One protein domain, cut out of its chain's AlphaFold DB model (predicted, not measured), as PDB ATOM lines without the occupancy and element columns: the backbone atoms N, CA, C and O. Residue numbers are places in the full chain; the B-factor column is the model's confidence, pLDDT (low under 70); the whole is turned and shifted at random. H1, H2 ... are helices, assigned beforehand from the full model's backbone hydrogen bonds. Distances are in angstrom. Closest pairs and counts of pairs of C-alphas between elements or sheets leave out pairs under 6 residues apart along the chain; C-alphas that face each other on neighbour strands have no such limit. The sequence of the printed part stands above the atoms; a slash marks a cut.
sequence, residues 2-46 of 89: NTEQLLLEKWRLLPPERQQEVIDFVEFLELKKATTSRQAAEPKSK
ATOM      1  N   ASN A   2      63.637 158.725   9.579       93.12
ATOM      2  CA  ASN A   2      62.501 157.904   9.148       93.12
ATOM      3  C   ASN A   2      61.182 158.538   9.640       93.12
ATOM      4  O   ASN A   2      61.174 159.237  10.654       93.12
ATOM      5  N   THR A   3      60.075 158.291   8.946       93.31
ATOM      6  CA  THR A   3      58.737 158.791   9.301       93.31
ATOM      7  C   THR A   3      58.317 158.367  10.707       93.31
ATOM      8  O   THR A   3      57.795 159.183  11.459       93.31
ATOM      9  N   GLU A   4      58.626 157.130  11.099       93.56
ATOM     10  CA  GLU A   4      58.381 156.613  12.451       93.56
ATOM     11  C   GLU A   4      59.137 157.407  13.528       93.56
ATOM     12  O   GLU A   4      58.576 157.770  14.559       93.56
ATOM     13  N   GLN A   5      60.405 157.736  13.271       93.88
ATOM     14  CA  GLN A   5      61.234 158.487  14.217       93.88
ATOM     15  C   GLN A   5      60.696 159.906  14.421       93.88
ATOM     16  O   GLN A   5      60.603 160.367  15.556       93.88
ATOM     17  N   LEU A   6      60.287 160.564  13.331       94.88
ATOM     18  CA  LEU A   6      59.667 161.887  13.385       94.88
ATOM     19  C   LEU A   6      58.340 161.853  14.157       94.88
ATOM     20  O   LEU A   6      58.068 162.756  14.947       94.88
ATOM     21  N   LEU A   7      57.528 160.807  13.967       92.62
ATOM     22  CA  LEU A   7      56.272 160.625  14.695       92.62
ATOM     23  C   LEU A   7      56.515 160.481  16.204       92.62
ATOM     24  O   LEU A   7      55.869 161.166  16.994       92.62
ATOM     25  N   LEU A   8      57.474 159.640  16.605       94.25
ATOM     26  CA  LEU A   8      57.820 159.423  18.013       94.25
ATOM     27  C   LEU A   8      58.380 160.683  18.678       94.25
ATOM     28  O   LEU A   8      58.071 160.954  19.838       94.25
ATOM     29  N   GLU A   9      59.188 161.462  17.958       95.00
ATOM     30  CA  GLU A   9      59.690 162.744  18.450       95.00
ATOM     31  C   GLU A   9      58.536 163.720  18.708       95.00
ATOM     32  O   GLU A   9      58.419 164.268  19.804       95.00
ATOM     33  N   LYS A  10      57.629 163.886  17.735       93.94
ATOM     34  CA  LYS A  10      56.458 164.763  17.877       93.94
ATOM     35  C   LYS A  10      55.516 164.289  18.982       93.94
ATOM     36  O   LYS A  10      55.051 165.116  19.755       93.94
ATOM     37  N   TRP A  11      55.295 162.981  19.103       94.31
ATOM     38  CA  TRP A  11      54.468 162.379  20.149       94.31
ATOM     39  C   TRP A  11      54.977 162.703  21.557       94.31
ATOM     40  O   TRP A  11      54.210 163.125  22.421       94.31
ATOM     41  N   ARG A  12      56.285 162.541  21.789       94.62
ATOM     42  CA  ARG A  12      56.911 162.787  23.101       94.62
ATOM     43  C   ARG A  12      56.890 164.258  23.514       94.62
ATOM     44  O   ARG A  12      56.956 164.537  24.705       94.62
ATOM     45  N   LEU A  13      56.821 165.178  22.551       96.12
ATOM     46  CA  LEU A  13      56.737 166.622  22.796       96.12
ATOM     47  C   LEU A  13      55.307 167.104  23.084       96.12
ATOM     48  O   LEU A  13      55.131 168.240  23.525       96.12
ATOM     49  N   LEU A  14      54.288 166.283  22.812       94.50
ATOM     50  CA  LEU A  14      52.900 166.651  23.063       94.50
ATOM     51  C   LEU A  14      52.553 166.542  24.554       94.50
ATOM     52  O   LEU A  14      52.986 165.597  25.216       94.50
ATOM     53  N   PRO A  15      51.734 167.470  25.082       95.31
ATOM     54  CA  PRO A  15      51.167 167.334  26.416       95.31
ATOM     55  C   PRO A  15      50.161 166.162  26.469       95.31
ATOM     56  O   PRO A  15      49.631 165.769  25.421       95.31
ATOM     57  N   PRO A  16      49.883 165.601  27.662       92.44
ATOM     58  CA  PRO A  16      49.081 164.382  27.819       92.44
ATOM     59  C   PRO A  16      47.700 164.447  27.155       92.44
ATOM     60  O   PRO A  16      47.244 163.471  26.567       92.44
ATOM     61  N   GLU A  17      47.056 165.613  27.175       93.50
ATOM     62  CA  GLU A  17      45.728 165.821  26.592       93.50
ATOM     63  C   GLU A  17      45.752 165.640  25.070       93.50
ATOM     64  O   GLU A  17      44.864 165.024  24.486       93.50
ATOM     65  N   ARG A  18      46.813 166.126  24.416       92.62
ATOM     66  CA  ARG A  18      46.992 165.995  22.965       92.62
ATOM     67  C   ARG A  18      47.436 164.599  22.560       92.62
ATOM     68  O   ARG A  18      47.145 164.180  21.447       92.62
ATOM     69  N   GLN A  19      48.138 163.884  23.436       95.12
ATOM     70  CA  GLN A  19      48.425 162.469  23.208       95.12
ATOM     71  C   GLN A  19      47.121 161.669  23.169       95.12
ATOM     72  O   GLN A  19      46.939 160.883  22.242       95.12
ATOM     73  N   GLN A  20      46.185 161.939  24.087       93.75
ATOM     74  CA  GLN A  20      44.870 161.294  24.083       93.75
ATOM     75  C   GLN A  20      44.093 161.567  22.785       93.75
ATOM     76  O   GLN A  20      43.610 160.622  22.174       93.75
ATOM     77  N   GLU A  21      44.068 162.813  22.293       95.56
ATOM     78  CA  GLU A  21      43.427 163.142  21.004       95.56
ATOM     79  C   GLU A  21      43.963 162.293  19.837       95.56
ATOM     80  O   GLU A  21      43.217 161.916  18.931       95.56
ATOM     81  N   VAL A  22      45.264 161.988  19.831       95.56
ATOM     82  CA  VAL A  22      45.859 161.165  18.774       95.56
ATOM     83  C   VAL A  22      45.527 159.682  18.967       95.56
ATOM     84  O   VAL A  22      45.308 159.006  17.963       95.56
ATOM     85  N   ILE A  23      45.433 159.177  20.207       95.69
ATOM     86  CA  ILE A  23      44.911 157.819  20.476       95.69
ATOM     87  C   ILE A  23      43.493 157.702  19.918       95.69
ATOM     88  O   ILE A  23      43.235 156.828  19.089       95.69
ATOM     89  N   ASP A  24      42.617 158.638  20.281       96.06
ATOM     90  CA  ASP A  24      41.223 158.664  19.839       96.06
ATOM     91  C   ASP A  24      41.126 158.716  18.301       96.06
ATOM     92  O   ASP A  24      40.288 158.057  17.681       96.06
ATOM     93  N   PHE A  25      42.020 159.469  17.646       95.81
ATOM     94  CA  PHE A  25      42.085 159.531  16.187       95.81
ATOM     95  C   PHE A  25      42.531 158.207  15.551       95.81
ATOM     96  O   PHE A  25      41.983 157.815  14.519       95.81
ATOM     97  N   VAL A  26      43.504 157.506  16.137       95.31
ATOM     98  CA  VAL A  26      43.943 156.189  15.647       95.31
ATOM     99  C   VAL A  26      42.815 155.168  15.786       95.31
ATOM    100  O   VAL A  26      42.507 154.485  14.809       95.31
ATOM    101  N   GLU A  27      42.135 155.127  16.933       95.12
ATOM    102  CA  GLU A  27      40.955 154.277  17.139       95.12
ATOM    103  C   GLU A  27      39.848 154.594  16.121       95.12
ATOM    104  O   GLU A  27      39.261 153.695  15.508       95.12
ATOM    105  N   PHE A  28      39.607 155.882  15.853       95.31
ATOM    106  CA  PHE A  28      38.686 156.314  14.804       95.31
ATOM    107  C   PHE A  28      39.108 155.823  13.411       95.31
ATOM    108  O   PHE A  28      38.256 155.383  12.634       95.31
ATOM    109  N   LEU A  29      40.400 155.875  13.066       93.44
ATOM    110  CA  LEU A  29      40.898 155.372  11.783       93.44
ATOM    111  C   LEU A  29      40.717 153.855  11.652       93.44
ATOM    112  O   LEU A  29      40.338 153.383  10.576       93.44
ATOM    113  N   GLU A  30      40.939 153.096  12.724       90.50
ATOM    114  CA  GLU A  30      40.692 151.652  12.751       90.50
ATOM    115  C   GLU A  30      39.206 151.332  12.568       90.50
ATOM    116  O   GLU A  30      38.842 150.513  11.713       90.50
ATOM    117  N   LEU A  31      38.330 152.042  13.284       88.81
ATOM    118  CA  LEU A  31      36.884 151.909  13.132       88.81
ATOM    119  C   LEU A  31      36.438 152.274  11.710       88.81
ATOM    120  O   LEU A  31      35.650 151.548  11.101       88.81
ATOM    121  N   LYS A  32      36.978 153.357  11.138       86.38
ATOM    122  CA  LYS A  32      36.709 153.779   9.757       86.38
ATOM    123  C   LYS A  32      37.169 152.736   8.741       86.38
ATOM    124  O   LYS A  32      36.484 152.514   7.742       86.38
ATOM    125  N   LYS A  33      38.303 152.072   8.966       81.62
ATOM    126  CA  LYS A  33      38.759 150.964   8.116       81.62
ATOM    127  C   LYS A  33      37.778 149.790   8.181       81.62
ATOM    128  O   LYS A  33      37.426 149.242   7.136       81.62
ATOM    129  N   ALA A  34      37.281 149.451   9.371       72.62
ATOM    130  CA  ALA A  34      36.283 148.398   9.549       72.62
ATOM    131  C   ALA A  34      34.938 148.740   8.882       72.62
ATOM    132  O   ALA A  34      34.335 147.880   8.240       72.62
ATOM    133  N   THR A  35      34.472 149.990   8.969       65.12
ATOM    134  CA  THR A  35      33.234 150.428   8.301       65.12
ATOM    135  C   THR A  35      33.400 150.561   6.791       65.12
ATOM    136  O   THR A  35      32.507 150.158   6.057       65.12
ATOM    137  N   THR A  36      34.551 151.019   6.299       58.97
ATOM    138  CA  THR A  36      34.843 151.103   4.854       58.97
ATOM    139  C   THR A  36      34.967 149.706   4.234       58.97
ATOM    140  O   THR A  36      34.441 149.457   3.153       58.97
ATOM    141  N   SER A  37      35.573 148.750   4.950       53.72
ATOM    142  CA  SER A  37      35.581 147.335   4.555       53.72
ATOM    143  C   SER A  37      34.180 146.710   4.552       53.72
ATOM    144  O   SER A  37      33.952 145.776   3.789       53.72
ATOM    145  N   ARG A  38      33.244 147.205   5.376       49.75
ATOM    146  CA  ARG A  38      31.828 146.790   5.361       49.75
ATOM    147  C   ARG A  38      31.021 147.490   4.262       49.75
ATOM    148  O   ARG A  38      30.138 146.872   3.687       49.75
ATOM    149  N   GLN A  39      31.358 148.729   3.905       48.62
ATOM    150  CA  GLN A  39      30.694 149.492   2.837       48.62
ATOM    151  C   GLN A  39      31.043 149.013   1.419       48.62
ATOM    152  O   GLN A  39      30.285 149.278   0.491       48.62
ATOM    153  N   ALA A  40      32.117 148.237   1.238       51.34
ATOM    154  CA  ALA A  40      32.319 147.463   0.008       51.34
ATOM    155  C   ALA A  40      31.289 146.319  -0.163       51.34
ATOM    156  O   ALA A  40      31.202 145.740  -1.244       51.34
ATOM    157  N   ALA A  41      30.505 146.012   0.879       49.78
ATOM    158  CA  ALA A  41      29.480 144.969   0.908       49.78
ATOM    159  C   ALA A  41      28.060 145.501   1.200       49.78
ATOM    160  O   ALA A  41      27.150 144.709   1.435       49.78
ATOM    161  N   GLU A  42      27.837 146.818   1.165       50.12
ATOM    162  CA  GLU A  42      26.482 147.377   1.121       50.12
ATOM    163  C   GLU A  42      25.979 147.236  -0.328       50.12
ATOM    164  O   GLU A  42      26.547 147.862  -1.233       50.12
ATOM    165  N   PRO A  43      24.968 146.390  -0.612       54.62
ATOM    166  CA  PRO A  43      24.466 146.246  -1.965       54.62
ATOM    167  C   PRO A  43      23.868 147.588  -2.381       54.62
ATOM    168  O   PRO A  43      22.829 148.000  -1.862       54.62
ATOM    169  N   LYS A  44      24.524 148.264  -3.338       57.56
ATOM    170  CA  LYS A  44      23.904 149.307  -4.170       57.56
ATOM    171  C   LYS A  44      22.478 148.852  -4.452       57.56
ATOM    172  O   LYS A  44      22.324 147.714  -4.895       57.56
ATOM    173  N   SER A  45      21.492 149.695  -4.124       56.66
ATOM    174  CA  SER A  45      20.055 149.424  -4.268       56.66
ATOM    175  C   SER A  45      19.819 148.422  -5.392       56.66
ATOM    176  O   SER A  45      20.105 148.719  -6.553       56.66
ATOM    177  N   LYS A  46      19.435 147.193  -5.026       62.66
ATOM    178  CA  LYS A  46      19.353 146.079  -5.969       62.66
ATOM    179  C   LYS A  46      18.310 146.437  -7.020       62.66
ATOM    180  O   LYS A  46      17.110 146.315  -6.792       62.66
TER     181      LYS A  46
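Overview. This is residues 2 to 46 of the 89 residues of the protein "DUF2281 domain-containing protein" of Chroococcidiopsis thermalis (strain PCC 7203) (UniProt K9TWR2). A short helix, H1, and a long helix, H2, meet near their ends in an open V, and H2 with the tail of residues 40 to 46 after it makes the length. The 45 printed residues include two named helices, H1 then H2, and no named strand; the class is all helix. The whole is extended, with a radius of gyration of the C-alphas of 16.2 A and spans of 51 by 25 by 10 A.

Arrangement. H1, residues 3 to 13, and H2, residues 16 to 39, are close but not clearly touching, the closest C-alphas being those of Trp 11 and Gln 19, 6.8 A apart. They run opposite ways at a steep tilt of 42 degrees. In both helices every O i to N i+4 pair is within hydrogen-bond range.

Along the chain. H1 begins at C-alpha 3 (58.737, 158.791, 9.301) and measures 15.7 A. H2 measures 34.4 A and ends at C-alpha 39 (30.694, 149.492, 2.837).

Size, cuts and confidence. The C-alphas farthest apart, of Leu 13 and Lys 46, are 51.4 A apart. The printed part has no cut, and the link from H1 to H2 is tight. Residues 2 to 9 and 23 to 46 stand free. Residues 35 to 46 have pLDDT under 70.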